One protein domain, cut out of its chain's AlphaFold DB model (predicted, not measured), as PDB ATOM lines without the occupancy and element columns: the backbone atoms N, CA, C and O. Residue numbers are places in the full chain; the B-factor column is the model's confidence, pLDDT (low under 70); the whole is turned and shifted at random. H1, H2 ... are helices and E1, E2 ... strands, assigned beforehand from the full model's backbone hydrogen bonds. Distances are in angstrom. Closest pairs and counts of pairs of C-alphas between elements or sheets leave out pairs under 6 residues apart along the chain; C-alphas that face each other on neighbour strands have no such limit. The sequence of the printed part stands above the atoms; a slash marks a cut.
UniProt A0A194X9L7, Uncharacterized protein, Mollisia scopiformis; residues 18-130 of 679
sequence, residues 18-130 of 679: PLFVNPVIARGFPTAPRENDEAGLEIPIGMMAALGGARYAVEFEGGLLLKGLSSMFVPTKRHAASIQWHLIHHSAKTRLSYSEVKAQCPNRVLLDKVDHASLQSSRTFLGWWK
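What this domain is: This is residues 18 to 130 of the 679 residues of an uncharacterized protein of Mollisia scopiformis (UniProt A0A194X9L7). With little regular structure, this is one strongly twisted five-stranded sheet with H1 packed on it, short H2 and H3 grazing it, and residues 21 to 30 sticking out. The printed part has 113 residues, 45 in named elements: H1 E1 E2 E3 E4 H2 H3 E5, class mixed. The mixed sheet runs E1 E2 E3 E4 E5. The whole is compact, radius of gyration of the C-alphas 13.9 A, spanning 40 by 35 by 29 A.

Where its parts are: E3, residues 71 to 78, is 21.1 A long; E4, 82 to 89, 22.6 A. E1 is 57 to 60, E2 63 to 67, E5 123 to 126, H1 45 to 51, H2 100 to 104, H3 118 to 121. C-alpha 45 is at (564.669, 496.182, 369.345), C-alpha 126 at (573.016, 499.993, 373.225).

How they stand to each other: E1 to E4 form a meander, successive antiparallel hairpins; within hydrogen-bond range are N 58 and O 65, 2.9 A, N 73 and O 66, 2.8 A, and N 74 and O 86, 2.9 A. E5 is parallel to E4, N 85 and O 125 2.8 A apart; E4, H2 H3, E5 make a strand-helix-strand unit, parallel strands with helices between. H1 is on the sheet, height 7.8 A, only just over none of its strands, 2 C-alphas falling on E2; their closest C-alphas, Ala 49 and Leu 66, are 6.6 A apart. Every O i to N i+4 pair is within range in H1 and H2; H3 is too short for one.

The domain as a whole: The printed part has no cut. The H2 to H3 link is long, 13 residues. Mean pLDDT of the printed part is 73.5; 34 residues are under 70, among them 21 to 29.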
ATOM      1  N   PRO A  18     580.156 498.573 364.883       74.38
ATOM      2  CA  PRO A  18     580.179 497.510 363.872       74.38
ATOM      3  C   PRO A  18     578.811 497.080 363.307       74.38
ATOM      4  O   PRO A  18     578.771 496.273 362.382       74.38
ATOM      5  N   LEU A  19     577.684 497.591 363.828       69.62
ATOM      6  CA  LEU A  19     576.366 497.401 363.199       69.62
ATOM      7  C   LEU A  19     576.195 498.201 361.905       69.62
ATOM      8  O   LEU A  19     575.306 497.891 361.112       69.62
ATOM      9  N   PHE A  20     576.999 499.247 361.708       72.88
ATOM     10  CA  PHE A  20     576.830 500.209 360.630       72.88
ATOM     11  C   PHE A  20     578.096 500.266 359.782       72.88
ATOM     12  O   PHE A  20     579.148 500.683 360.250       72.88
ATOM     13  N   VAL A  21     577.988 499.874 358.511       60.97
ATOM     14  CA  VAL A  21     579.131 499.910 357.581       60.97
ATOM     15  C   VAL A  21     579.399 501.335 357.088       60.97
ATOM     16  O   VAL A  21     580.547 501.746 357.029       60.97
ATOM     17  N   ASN A  22     578.341 502.084 356.752       62.19
ATOM     18  CA  ASN A  22     578.396 503.483 356.305       62.19
ATOM     19  C   ASN A  22     577.119 504.225 356.770       62.19
ATOM     20  O   ASN A  22     576.182 504.373 355.980       62.19
ATOM     21  N   PRO A  23     577.000 504.614 358.053       63.38
ATOM     22  CA  PRO A  23     575.827 505.333 358.548       63.38
ATOM     23  C   PRO A  23     575.801 506.789 358.059       63.38
ATOM     24  O   PRO A  23     576.821 507.469 358.049       63.38
ATOM     25  N   VAL A  24     574.608 507.296 357.738       65.25
ATOM     26  CA  VAL A  24     574.353 508.733 357.539       65.25
ATOM     27  C   VAL A  24     573.617 509.259 358.768       65.25
ATOM     28  O   VAL A  24     572.590 508.702 359.155       65.25
ATOM     29  N   ILE A  25     574.136 510.320 359.392       65.38
ATOM     30  CA  ILE A  25     573.612 510.860 360.654       65.38
ATOM     31  C   ILE A  25     572.902 512.193 360.401       65.38
ATOM     32  O   ILE A  25     573.496 513.145 359.903       65.38
ATOM     33  N   ALA A  26     571.629 512.274 360.791       65.44
ATOM     34  CA  ALA A  26     570.860 513.515 360.769       65.44
ATOM     35  C   ALA A  26     571.062 514.292 362.083       65.44
ATOM     36  O   ALA A  26     570.547 513.910 363.135       65.44
ATOM     37  N   ARG A  27     571.815 515.395 362.030       57.53
ATOM     38  CA  ARG A  27     572.069 516.265 363.188       57.53
ATOM     39  C   ARG A  27     570.856 517.162 363.476       57.53
ATOM     40  O   ARG A  27     570.279 517.737 362.560       57.53
ATOM     41  N   GLY A  28     570.496 517.310 364.751       65.56
ATOM     42  CA  GLY A  28     569.418 518.209 365.195       65.56
ATOM     43  C   GLY A  28     567.996 517.636 365.131       65.56
ATOM     44  O   GLY A  28     567.047 518.366 365.402       65.56
ATOM     45  N   PHE A  29     567.825 516.348 364.813       69.56
ATOM     46  CA  PHE A  29     566.524 515.686 364.937       69.56
ATOM     47  C   PHE A  29     566.124 515.559 366.424       69.56
ATOM     48  O   PHE A  29     566.950 515.108 367.224       69.56
ATOM     49  N   PRO A  30     564.894 515.932 366.828       70.12
ATOM     50  CA  PRO A  30     564.471 515.855 368.223       70.12
ATOM     51  C   PRO A  30     564.298 514.397 368.667       70.12
ATOM     52  O   PRO A  30     563.496 513.651 368.108       70.12
ATOM     53  N   THR A  31     565.034 513.995 369.700       74.62
ATOM     54  CA  THR A  31     564.920 512.679 370.343       74.62
ATOM     55  C   THR A  31     564.154 512.778 371.663       74.62
ATOM     56  O   THR A  31     564.101 513.836 372.292       74.62
ATOM     57  N   ALA A  32     563.524 511.678 372.084       76.00
ATOM     58  CA  ALA A  32     562.795 511.636 373.348       76.00
ATOM     59  C   ALA A  32     563.765 511.770 374.543       76.00
ATOM     60  O   ALA A  32     564.839 511.155 374.515       76.00
ATOM     61  N   PRO A  33     563.401 512.519 375.605       74.88
ATOM     62  CA  PRO A  33     564.261 512.703 376.772       74.88
ATOM     63  C   PRO A  33     564.648 511.357 377.395       74.88
ATOM     64  O   PRO A  33     563.890 510.388 377.331       74.88
ATOM     65  N   ARG A  34     565.847 511.286 377.971       82.31
ATOM     66  CA  ARG A  34     566.355 510.102 378.679       82.31
ATOM     67  C   ARG A  34     566.121 510.316 380.169       82.31
ATOM     68  O   ARG A  34     566.569 511.320 380.712       82.31
ATOM     69  N   GLU A  35     565.350 509.432 380.790       73.25
ATOM     70  CA  GLU A  35     564.799 509.631 382.139       73.25
ATOM     71  C   GLU A  35     565.644 508.955 383.229       73.25
ATOM     72  O   GLU A  35     565.509 509.285 384.404       73.25
ATOM     73  N   ASN A  36     566.523 508.018 382.853       68.25
ATOM     74  CA  ASN A  36     567.309 507.184 383.770       68.25
ATOM     75  C   ASN A  36     568.811 507.197 383.424       68.25
ATOM     76  O   ASN A  36     569.495 506.190 383.631       68.25
ATOM     77  N   ASP A  37     569.313 508.303 382.859       64.50
ATOM     78  CA  ASP A  37     570.678 508.439 382.319       64.50
ATOM     79  C   ASP A  37     571.047 507.336 381.302       64.50
ATOM     80  O   ASP A  37     572.177 506.837 381.276       64.50
ATOM     81  N   GLU A  38     570.094 506.911 380.464       69.00
ATOM     82  CA  GLU A  38     570.330 505.818 379.518       69.00
ATOM     83  C   GLU A  38     571.446 506.147 378.508       69.00
ATOM     84  O   GLU A  38     571.481 507.225 377.909       69.00
ATOM     85  N   ALA A  39     572.370 505.206 378.292       66.81
ATOM     86  CA  ALA A  39     573.631 505.463 377.599       66.81
ATOM     87  C   ALA A  39     573.693 504.826 376.200       66.81
ATOM     88  O   ALA A  39     573.046 503.818 375.915       66.81
ATOM     89  N   GLY A  40     574.493 505.421 375.311       71.88
ATOM     90  CA  GLY A  40     574.726 504.893 373.965       71.88
ATOM     91  C   GLY A  40     573.570 505.119 372.981       71.88
ATOM     92  O   GLY A  40     572.799 506.081 373.110       71.88
ATOM     93  N   LEU A  41     573.493 504.260 371.961       77.94
ATOM     94  CA  LEU A  41     572.546 504.375 370.851       77.94
ATOM     95  C   LEU A  41     571.154 503.899 371.270       77.94
ATOM     96  O   LEU A  41     570.982 502.737 371.630       77.94
ATOM     97  N   GLU A  42     570.156 504.772 371.167       85.62
ATOM     98  CA  GLU A  42     568.754 504.364 371.247       85.62
ATOM     99  C   GLU A  42     568.323 503.783 369.895       85.62
ATOM    100  O   GLU A  42     568.431 504.453 368.868       85.62
ATOM    101  N   ILE A  43     567.868 502.531 369.883       77.12
ATOM    102  CA  ILE A  43     567.517 501.808 368.657       77.12
ATOM    103  C   ILE A  43     566.339 500.855 368.914       77.12
ATOM    104  O   ILE A  43     566.365 500.116 369.896       77.12
ATOM    105  N   PRO A  44     565.299 500.808 368.056       83.94
ATOM    106  CA  PRO A  44     564.207 499.851 368.218       83.94
ATOM    107  C   PRO A  44     564.710 498.401 368.221       83.94
ATOM    108  O   PRO A  44     565.501 498.018 367.356       83.94
ATOM    109  N   ILE A  45     564.205 497.568 369.138       80.00
ATOM    110  CA  ILE A  45     564.669 496.182 369.345       80.00
ATOM    111  C   ILE A  45     564.682 495.346 368.049       80.00
ATOM    112  O   ILE A  45     565.627 494.603 367.794       80.00
ATOM    113  N   GLY A  46     563.676 495.520 367.180       75.31
ATOM    114  CA  GLY A  46     563.595 494.838 365.886       75.31
ATOM    115  C   GLY A  46     564.649 495.307 364.876       75.31
ATOM    116  O   GLY A  46     565.154 494.498 364.103       75.31
ATOM    117  N   MET A  47     565.035 496.586 364.918       73.12
ATOM    118  CA  MET A  47     566.110 497.132 364.084       73.12
ATOM    119  C   MET A  47     567.482 496.675 364.594       73.12
ATOM    120  O   MET A  47     568.317 496.260 363.796       73.12
ATOM    121  N   MET A  48     567.686 496.658 365.915       83.31
ATOM    122  CA  MET A  48     568.888 496.098 366.543       83.31
ATOM    123  C   MET A  48     569.074 494.622 366.160       83.31
ATOM    124  O   MET A  48     570.137 494.234 365.673       83.31
ATOM    125  N   ALA A  49     568.015 493.816 366.291       77.75
ATOM    126  CA  ALA A  49     568.013 492.415 365.884       77.75
ATOM    127  C   ALA A  49     568.332 492.246 364.387       77.75
ATOM    128  O   ALA A  49     569.191 491.437 364.037       77.75
ATOM    129  N   ALA A  50     567.703 493.041 363.512       72.19
ATOM    130  CA  ALA A  50     567.926 492.988 362.069       72.19
ATOM    131  C   ALA A  50     569.371 493.338 361.671       72.19
ATOM    132  O   ALA A  50     569.983 492.578 360.921       72.19
ATOM    133  N   LEU A  51     569.939 494.428 362.204       76.50
ATOM    134  CA  LEU A  51     571.320 494.848 361.921       76.50
ATOM    135  C   LEU A  51     572.348 493.824 362.413       76.50
ATOM    136  O   LEU A  51     573.312 493.525 361.716       76.50
ATOM    137  N   GLY A  52     572.116 493.222 363.582       74.75
ATOM    138  CA  GLY A  52     572.941 492.114 364.055       74.75
ATOM    139  C   GLY A  52     572.629 490.767 363.394       74.75
ATOM    140  O   GLY A  52     573.268 489.783 363.748       74.75
ATOM    141  N   GLY A  53     571.659 490.656 362.482       71.25
ATOM    142  CA  GLY A  53     571.268 489.381 361.866       71.25
ATOM    143  C   GLY A  53     570.665 488.352 362.838       71.25
ATOM    144  O   GLY A  53     570.647 487.156 362.533       71.25
ATOM    145  N   ALA A  54     570.181 488.788 364.002       77.88
ATOM    146  CA  ALA A  54     569.479 487.956 364.972       77.88
ATOM    147  C   ALA A  54     568.004 487.805 364.567       77.88
ATOM    148  O   ALA A  54     567.284 488.787 364.406       77.88
ATOM    149  N   ARG A  55     567.535 486.562 364.404       65.75
ATOM    150  CA  ARG A  55     566.140 486.271 364.003       65.75
ATOM    151  C   ARG A  55     565.189 486.044 365.179       65.75
ATOM    152  O   ARG A  55     563.977 486.155 365.012       65.75
ATOM    153  N   TYR A  56     565.745 485.698 366.336       68.88
ATOM    154  CA  TYR A  56     565.022 485.241 367.517       68.88
ATOM    155  C   TYR A  56     565.735 485.730 368.778       68.88
ATOM    156  O   TYR A  56     566.966 485.836 368.788       68.88
ATOM    157  N   ALA A  57     564.967 485.969 369.840       77.25
ATOM    158  CA  ALA A  57     565.508 485.938 371.191       77.25
ATOM    159  C   ALA A  57     565.746 484.479 371.597       77.25
ATOM    160  O   ALA A  57     564.962 483.597 371.241       77.25
ATOM    161  N   VAL A  58     566.846 484.229 372.301       76.31
ATOM    162  CA  VAL A  58     567.257 482.903 372.760       76.31
ATOM    163  C   VAL A  58     567.575 482.994 374.242       76.31
ATOM    164  O   VAL A  58     568.369 483.835 374.661       76.31
ATOM    165  N   GLU A  59     566.970 482.114 375.029       82.56
ATOM    166  CA  GLU A  59     567.375 481.885 376.409       82.56
ATOM    167  C   GLU A  59     568.669 481.066 376.436       82.56
ATOM    168  O   GLU A  59     568.766 480.006 375.815       82.56
ATOM    169  N   PHE A  60     569.668 481.549 377.171       78.50
ATOM    170  CA  PHE A  60     570.897 480.815 377.436       78.50
ATOM    171  C   PHE A  60     571.316 481.013 378.893       78.50
ATOM    172  O   PHE A  60     571.638 482.127 379.323       78.50
ATOM    173  N   GLU A  61     571.299 479.913 379.651       79.75
ATOM    174  CA  GLU A  61     571.635 479.875 381.080       79.75
ATOM    175  C   GLU A  61     570.895 480.969 381.870       79.75
ATOM    176  O   GLU A  61     571.507 481.874 382.439       79.75
ATOM    177  N   GLY A  62     569.560 480.928 381.822       78.81
ATOM    178  CA  GLY A  62     568.681 481.811 382.591       78.81
ATOM    179  C   GLY A  62     568.643 483.278 382.150       78.81
ATOM    180  O   GLY A  62     568.003 484.073 382.827       78.81
ATOM    181  N   GLY A  63     569.300 483.672 381.053       81.62
ATOM    182  CA  GLY A  63     569.255 485.042 380.522       81.62
ATOM    183  C   GLY A  63     568.905 485.092 379.037       81.62
ATOM    184  O   GLY A  63     569.230 484.172 378.287       81.62
ATOM    185  N   LEU A  64     568.254 486.176 378.605       81.56
ATOM    186  CA  LEU A  64     567.922 486.402 377.195       81.56
ATOM    187  C   LEU A  64     569.098 486.982 376.416       81.56
ATOM    188  O   LEU A  64     569.782 487.885 376.886       81.56
ATOM    189  N   LEU A  65     569.282 486.500 375.189       83.12
ATOM    190  CA  LEU A  65     570.266 486.978 374.223       83.12
ATOM    191  C   LEU A  65     569.598 487.151 372.856       83.12
ATOM    192  O   LEU A  65     568.744 486.349 372.475       83.12
ATOM    193  N   LEU A  66     570.028 488.139 372.072       81.31
ATOM    194  CA  LEU A  66     569.719 488.186 370.638       81.31
ATOM    195  C   LEU A  66     570.994 487.830 369.872       81.31
ATOM    196  O   LEU A  66     571.977 488.565 369.949       81.31
ATOM    197  N   LYS A  67     571.010 486.707 369.147       81.94
ATOM    198  CA  LYS A  67     572.240 486.200 368.522       81.94
ATOM    199  C   LYS A  67     572.137 486.080 367.000       81.94
ATOM    200  O   LYS A  67     571.243 485.410 366.483       81.94
ATOM    201  N   GLY A  68     573.097 486.683 366.300       76.38
ATOM    202  CA  GLY A  68     573.342 486.498 364.871       76.38
ATOM    203  C   GLY A  68     574.454 485.483 364.588       76.38
ATOM    204  O   GLY A  68     574.793 484.633 365.422       76.38
ATOM    205  N   LEU A  69     575.046 485.555 363.393       71.75
ATOM    206  CA  LEU A  69     576.150 484.668 363.004       71.75
ATOM    207  C   LEU A  69     577.452 485.037 363.741       71.75
ATOM    208  O   LEU A  69     577.963 484.219 364.508       71.75
ATOM    209  N   SER A  70     577.922 486.275 363.554       76.50
ATOM    210  CA  SER A  70     579.168 486.845 364.102       76.50
ATOM    211  C   SER A  70     578.925 487.953 365.146       76.50
ATOM    212  O   SER A  70     579.780 488.800 365.391       76.50
ATOM    213  N   SER A  71     577.732 487.975 365.742       82.75
ATOM    214  CA  SER A  71     577.222 489.051 366.603       82.75
ATOM    215  C   SER A  71     576.318 488.499 367.710       82.75
ATOM    216  O   SER A  71     575.614 487.498 367.525       82.75
ATOM    217  N   MET A  72     576.315 489.161 368.866       84.38
ATOM    218  CA  MET A  72     575.440 488.842 369.993       84.38
ATOM    219  C   MET A  72     575.130 490.095 370.813       84.38
ATOM    220  O   MET A  72     576.042 490.794 371.245       84.38
ATOM    221  N   PHE A  73     573.849 490.342 371.071       84.06
ATOM    222  CA  PHE A  73     573.394 491.371 371.999       84.06
ATOM    223  C   PHE A  73     573.059 490.753 373.352       84.06
ATOM    224  O   PHE A  73     572.303 489.779 373.430       84.06
ATOM    225  N   VAL A  74     573.599 491.357 374.406       85.25
ATOM    226  CA  VAL A  74     573.466 490.908 375.793       85.25
ATOM    227  C   VAL A  74     572.811 492.022 376.619       85.25
ATOM    228  O   VAL A  74     573.335 493.138 376.606       85.25
ATOM    229  N   PRO A  75     571.704 491.778 377.344       84.81
ATOM    230  CA  PRO A  75     571.146 492.758 378.264       84.81
ATOM    231  C   PRO A  75     572.049 492.876 379.498       84.81
ATOM    232  O   PRO A  75     572.313 491.896 380.195       84.81
ATOM    233  N   THR A  76     572.537 494.083 379.771       77.94
ATOM    234  CA  THR A  76     573.471 494.379 380.873       77.94
ATOM    235  C   THR A  76     572.838 495.194 381.994       77.94
ATOM    236  O   THR A  76     573.360 495.192 383.107       77.94
ATOM    237  N   LYS A  77     571.699 495.857 381.750       80.81
ATOM    238  CA  LYS A  77     570.938 496.560 382.795       80.81
ATOM    239  C   LYS A  77     569.456 496.684 382.436       80.81
ATOM    240  O   LYS A  77     569.112 496.861 381.270       80.81
ATOM    241  N   ARG A  78     568.588 496.658 383.450       80.62
ATOM    242  CA  ARG A  78     567.150 496.946 383.342       80.62
ATOM    243  C   ARG A  78     566.806 498.173 384.182       80.62
ATOM    244  O   ARG A  78     567.190 498.246 385.345       80.62
ATOM    245  N   HIS A  79     566.049 499.088 383.594       78.06
ATOM    246  CA  HIS A  79     565.328 500.179 384.253       78.06
ATOM    247  C   HIS A  79     563.828 500.024 383.953       78.06
ATOM    248  O   HIS A  79     563.468 499.233 383.085       78.06
ATOM    249  N   ALA A  80     562.938 500.741 384.648       74.06
ATOM    250  CA  ALA A  80     561.491 500.478 384.601       74.06
ATOM    251  C   ALA A  80     560.899 500.432 383.172       74.06
ATOM    252  O   ALA A  80     560.167 499.500 382.841       74.06
ATOM    253  N   ALA A  81     561.270 501.390 382.314       80.31
ATOM    254  CA  ALA A  81     560.800 501.496 380.928       80.31
ATOM    255  C   ALA A  81     561.901 501.270 379.868       80.31
ATOM    256  O   ALA A  81     561.644 501.393 378.670       80.31
ATOM    257  N   SER A  82     563.130 500.937 380.274       85.56
ATOM    258  CA  SER A  82     564.287 500.847 379.371       85.56
ATOM    259  C   SER A  82     565.219 499.668 379.677       85.56
ATOM    260  O   SER A  82     565.262 499.147 380.794       85.56
ATOM    261  N   ILE A  83     565.929 499.180 378.657       83.88
ATOM    262  CA  ILE A  83     566.904 498.082 378.756       83.88
ATOM    263  C   ILE A  83     568.214 498.544 378.117       83.88
ATOM    264  O   ILE A  83     568.220 499.008 376.975       83.88
ATOM    265  N   GLN A  84     569.314 498.390 378.853       84.06
ATOM    266  CA  GLN A  84     570.666 498.616 378.360       84.06
ATOM    267  C   GLN A  84     571.244 497.299 377.836       84.06
ATOM    268  O   GLN A  84     571.230 496.278 378.530       84.06
ATOM    269  N   TRP A  85     571.788 497.346 376.628       85.12
ATOM    270  CA  TRP A  85     572.386 496.224 375.921       85.12
ATOM    271  C   TRP A  85     573.868 496.479 375.640       85.12
ATOM    272  O   TRP A  85     574.315 497.625 375.533       85.12
ATOM    273  N   HIS A  86     574.623 495.402 375.460       81.06
ATOM    274  CA  HIS A  86     575.996 495.400 374.964       81.06
ATOM    275  C   HIS A  86     576.086 494.514 373.714       81.06
ATOM    276  O   HIS A  86     575.453 493.458 373.669       81.06
ATOM    277  N   LEU A  87     576.852 494.941 372.704       81.06
ATOM    278  CA  LEU A  87     577.121 494.161 371.495       81.06
ATOM    279  C   LEU A  87     578.505 493.513 371.585       81.06
ATOM    280  O   LEU A  87     579.507 494.214 371.683       81.06
ATOM    281  N   ILE A  88     578.536 492.189 371.463       77.00
ATOM    282  CA  ILE A  88     579.735 491.405 371.159       77.00
ATOM    283  C   ILE A  88     579.750 491.149 369.648       77.00
ATOM    284  O   ILE A  88     578.739 490.718 369.083       77.00
ATOM    285  N   HIS A  89     580.878 491.397 368.981       77.50
ATOM    286  CA  HIS A  89     581.009 491.256 367.531       77.50
ATOM    287  C   HIS A  89     582.394 490.740 367.121       77.50
ATOM    288  O   HIS A  89     583.408 491.191 367.649       77.50
ATOM    289  N   HIS A  90     582.436 489.845 366.131       68.25
ATOM    290  CA  HIS A  90     583.664 489.421 365.456       68.25
ATOM    291  C   HIS A  90     583.710 489.967 364.024       68.25
ATOM    292  O   HIS A  90     582.767 489.789 363.251       68.25
ATOM    293  N   SER A  91     584.834 490.601 363.677       54.66
ATOM    294  CA  SER A  91     585.096 491.219 362.367       54.66
ATOM    295  C   SER A  91     585.314 490.193 361.248       54.66
ATOM    296  O   SER A  91     584.946 490.426 360.095       54.66
ATOM    297  N   ALA A  92     585.865 489.023 361.577       49.28
ATOM    298  CA  ALA A  92     585.833 487.863 360.697       49.28
ATOM    299  C   ALA A  92     584.418 487.255 360.678       49.28
ATOM    300  O   ALA A  92     583.733 487.226 361.696       49.28
ATOM    301  N   LYS A  93     583.994 486.682 359.542       56.00
ATOM    302  CA  LYS A  93     582.679 486.015 359.369       56.00
ATOM    303  C   LYS A  93     582.565 484.670 360.124       56.00
ATOM    304  O   LYS A  93     581.899 483.743 359.663       56.00
ATOM    305  N   THR A  94     583.252 484.536 361.253       63.25
ATOM    306  CA  THR A  94     583.267 483.355 362.114       63.25
ATOM    307  C   THR A  94     581.992 483.280 362.951       63.25
ATOM    308  O   THR A  94     581.340 484.282 363.256       63.25
ATOM    309  N   ARG A  95     581.599 482.057 363.317       69.12
ATOM    310  CA  ARG A  95     580.430 481.827 364.165       69.12
ATOM    311  C   ARG A  95     580.790 482.125 365.618       69.12
ATOM    312  O   ARG A  95     581.565 481.389 366.215       69.12
ATOM    313  N   LEU A  96     580.157 483.145 366.184       75.44
ATOM    314  CA  LEU A  96     580.246 483.487 367.606       75.44
ATOM    315  C   LEU A  96     579.589 482.367 368.443       75.44
ATOM    316  O   LEU A  96     578.530 481.856 368.052       75.44
ATOM    317  N   SER A  97     580.189 481.953 369.556       80.56
ATOM    318  CA  SER A  97     579.679 480.915 370.462       80.56
ATOM    319  C   SER A  97     578.829 481.498 371.596       80.56
ATOM    320  O   SER A  97     579.146 482.544 372.151       80.56
ATOM    321  N   TYR A  98     577.774 480.791 372.016       73.31
ATOM    322  CA  TYR A  98     576.981 481.188 373.193       73.31
ATOM    323  C   TYR A  98     577.817 481.254 374.480       73.31
ATOM    324  O   TYR A  98     577.555 482.093 375.335       73.31
ATOM    325  N   SER A  99     578.864 480.432 374.598       76.88
ATOM    326  CA  SER A  99     579.756 480.408 375.764       76.88
ATOM    327  C   SER A  99     580.531 481.712 375.988       76.88
ATOM    328  O   SER A  99     580.937 481.981 377.115       76.88
ATOM    329  N   GLU A 100     580.725 482.535 374.954       71.38
ATOM    330  CA  GLU A 100     581.479 483.796 375.045       71.38
ATOM    331  C   GLU A 100     580.811 484.814 375.976       71.38
ATOM    332  O   GLU A 100     581.501 485.612 376.612       71.38
ATOM    333  N   VAL A 101     579.485 484.728 376.154       66.94
ATOM    334  CA  VAL A 101     578.749 485.582 377.094       66.94
ATOM    335  C   VAL A 101     579.249 485.429 378.535       66.94
ATOM    336  O   VAL A 101     579.212 486.391 379.294       66.94
ATOM    337  N   LYS A 102     579.775 484.254 378.914       68.00
ATOM    338  CA  LYS A 102     580.343 484.012 380.252       68.00
ATOM    339  C   LYS A 102     581.605 484.830 380.496       68.00
ATOM    340  O   LYS A 102     581.796 485.344 381.590       68.00
ATOM    341  N   ALA A 103     582.460 484.924 379.478       59.38
ATOM    342  CA  ALA A 103     583.732 485.630 379.561       59.38
ATOM    343  C   ALA A 103     583.540 487.150 379.458       59.38
ATOM    344  O   ALA A 103     584.163 487.901 380.201       59.38
ATOM    345  N   GLN A 104     582.662 487.594 378.554       55.69
ATOM    346  CA  GLN A 104     582.515 489.011 378.210       55.69
ATOM    347  C   GLN A 104     581.403 489.726 378.997       55.69
ATOM    348  O   GLN A 104     581.465 490.935 379.203       55.69
ATOM    349  N   CYS A 105     580.374 489.003 379.450       64.44
ATOM    350  CA  CYS A 105     579.215 489.552 380.166       64.44
ATOM    351  C   CYS A 105     578.757 488.632 381.326       64.44
ATOM    352  O   CYS A 105     577.606 488.182 381.339       64.44
ATOM    353  N   PRO A 106     579.622 488.350 382.325       63.78
ATOM    354  CA  PRO A 106     579.273 487.482 383.456       63.78
ATOM    355  C   PRO A 106     578.099 488.039 384.279       63.78
ATOM    356  O   PRO A 106     577.207 487.290 384.664       63.78
ATOM    357  N   ASN A 107     578.044 489.362 384.456       66.12
ATOM    358  CA  ASN A 107     577.005 490.067 385.219       66.12
ATOM    359  C   ASN A 107     575.813 490.503 384.339       66.12
ATOM    360  O   ASN A 107     575.253 491.581 384.544       66.12
ATOM    361  N   ARG A 108     575.465 489.720 383.306       78.00
ATOM    362  CA  ARG A 108     574.295 490.004 382.454       78.00
ATOM    363  C   ARG A 108     572.994 489.932 383.254       78.00
ATOM    364  O   ARG A 108     572.904 489.219 384.251       78.00
ATOM    365  N   VAL A 109     571.968 490.626 382.776       79.38
ATOM    366  CA  VAL A 109     570.630 490.553 383.371       79.38
ATOM    367  C   VAL A 109     569.962 489.240 382.967       79.38
ATOM    368  O   VAL A 109     570.037 488.822 381.809       79.38
ATOM    369  N   LEU A 110     569.334 488.582 383.939       85.75
ATOM    370  CA  LEU A 110     568.668 487.296 383.775       85.75
ATOM    371  C   LEU A 110     567.152 487.484 383.561       85.75
ATOM    372  O   LEU A 110     566.619 488.599 383.583       85.75
ATOM    373  N   LEU A 111     566.460 486.372 383.314       82.44
ATOM    374  CA  LEU A 111     565.021 486.307 383.041       82.44
ATOM    375  C   LEU A 111     564.140 486.823 384.190       82.44
ATOM    376  O   LEU A 111     562.984 487.156 383.955       82.44
ATOM    377  N   ASP A 112     564.683 486.933 385.407       80.19
ATOM    378  CA  ASP A 112     564.022 487.543 386.568       80.19
ATOM    379  C   ASP A 112     563.706 489.036 386.364       80.19
ATOM    380  O   ASP A 112     562.814 489.580 387.014       80.19
ATOM    381  N   LYS A 113     564.451 489.707 385.474       79.94
ATOM    382  CA  LYS A 113     564.405 491.163 385.254       79.94
ATOM    383  C   LYS A 113     564.216 491.567 383.793       79.94
ATOM    384  O   LYS A 113     563.739 492.672 383.536       79.94
ATOM    385  N   VAL A 114     564.607 490.719 382.841       81.56
ATOM    386  CA  VAL A 114     564.390 490.922 381.399       81.56
ATOM    387  C   VAL A 114     563.763 489.660 380.825       81.56
ATOM    388  O   VAL A 114     564.456 488.697 380.502       81.56
ATOM    389  N   ASP A 115     562.441 489.679 380.704       80.56
ATOM    390  CA  ASP A 115     561.637 488.617 380.110       80.56
ATOM    391  C   ASP A 115     561.247 488.942 378.655       80.56
ATOM    392  O   ASP A 115     561.509 490.030 378.134       80.56
ATOM    393  N   HIS A 116     560.579 488.001 377.986       75.06
ATOM    394  CA  HIS A 116     560.148 488.166 376.598       75.06
ATOM    395  C   HIS A 116     559.144 489.316 376.394       75.06
ATOM    396  O   HIS A 116     559.154 489.933 375.328       75.06
ATOM    397  N   ALA A 117     558.297 489.626 377.386       75.19
ATOM    398  CA  ALA A 117     557.348 490.733 377.294       75.19
ATOM    399  C   ALA A 117     558.059 492.095 377.388       75.19
ATOM    400  O   ALA A 117     557.763 493.005 376.610       75.19
ATOM    401  N   SER A 118     559.053 492.218 378.276       76.12
ATOM    402  CA  SER A 118     559.841 493.442 378.462       76.12
ATOM    403  C   SER A 118     560.569 493.898 377.194       76.12
ATOM    404  O   SER A 118     560.756 495.101 377.009       76.12
ATOM    405  N   LEU A 119     560.913 492.977 376.282       73.88
ATOM    406  CA  LEU A 119     561.533 493.302 374.991       73.88
ATOM    407  C   LEU A 119     560.646 494.185 374.102       73.88
ATOM    408  O   LEU A 119     561.172 494.968 373.316       73.88
ATOM    409  N   GLN A 120     559.318 494.051 374.193       70.94
ATOM    410  CA  GLN A 120     558.373 494.798 373.353       70.94
ATOM    411  C   GLN A 120     557.922 496.115 373.992       70.94
ATOM    412  O   GLN A 120     557.615 497.065 373.276       70.94
ATOM    413  N   SER A 121     557.893 496.184 375.325       73.44
ATOM    414  CA  SER A 121     557.403 497.344 376.082       73.44
ATOM    415  C   SER A 121     558.488 498.347 376.491       73.44
ATOM    416  O   SER A 121     558.172 499.334 377.153       73.44
ATOM    417  N   SER A 122     559.755 498.117 376.123       82.06
ATOM    418  CA  SER A 122     560.890 498.894 376.639       82.06
ATOM    419  C   SER A 122     561.711 499.600 375.569       82.06
ATOM    420  O   SER A 122     562.074 499.019 374.543       82.06
ATOM    421  N   ARG A 123     562.127 500.834 375.877       85.88
ATOM    422  CA  ARG A 123     563.155 501.550 375.113       85.88
ATOM    423  C   ARG A 123     564.472 500.777 375.181       85.88
ATOM    424  O   ARG A 123     564.872 500.290 376.239       85.88
ATOM    425  N   THR A 124     565.132 500.636 374.040       78.06
ATOM    426  CA  THR A 124     566.335 499.815 373.885       78.06
ATOM    427  C   THR A 124     567.528 500.724 373.628       78.06
ATOM    428  O   THR A 124     567.556 501.461 372.644       78.06
ATOM    429  N   PHE A 125     568.502 500.668 374.535       79.12
ATOM    430  CA  PHE A 125     569.723 501.466 374.495       79.12
ATOM    431  C   PHE A 125     570.936 500.548 374.413       79.12
ATOM    432  O   PHE A 125     571.021 499.557 375.136       79.12
ATOM    433  N   LEU A 126     571.886 500.859 373.539       65.69
ATOM    434  CA  LEU A 126     573.016 499.993 373.225       65.69
ATOM    435  C   LEU A 126     574.344 500.706 373.553       65.69
ATOM    436  O   LEU A 126     574.694 501.688 372.904       65.69
ATOM    437  N   GLY A 127     575.087 500.178 374.537       47.75
ATOM    438  CA  GLY A 127     576.485 500.519 374.875       47.75
ATOM    439  C   GLY A 127     576.775 501.478 376.056       47.75
ATOM    440  O   GLY A 127     576.149 502.523 376.187       47.75
ATOM    441  N   TRP A 128     577.807 501.143 376.856       41.16
ATOM    442  CA  TRP A 128     578.867 502.039 377.395       41.16
ATOM    443  C   TRP A 128     580.094 501.193 377.851       41.16
ATOM    444  O   TRP A 128     580.057 499.964 377.763       41.16
ATOM    445  N   TRP A 129     581.196 501.844 378.254       41.69
ATOM    446  CA  TRP A 129     582.595 501.423 378.044       41.69
ATOM    447  C   TRP A 129     583.592 501.807 379.189       41.69
ATOM    448  O   TRP A 129     583.196 502.472 380.146       41.69
ATOM    449  N   LYS A 130     584.879 501.389 379.108       47.44
ATOM    450  CA  LYS A 130     585.925 501.453 380.171       47.44
ATOM    451  C   LYS A 130     587.361 501.869 379.688       47.44
ATOM    452  O   LYS A 130     588.291 501.069 379.764       47.44
TER     453      LYS A 130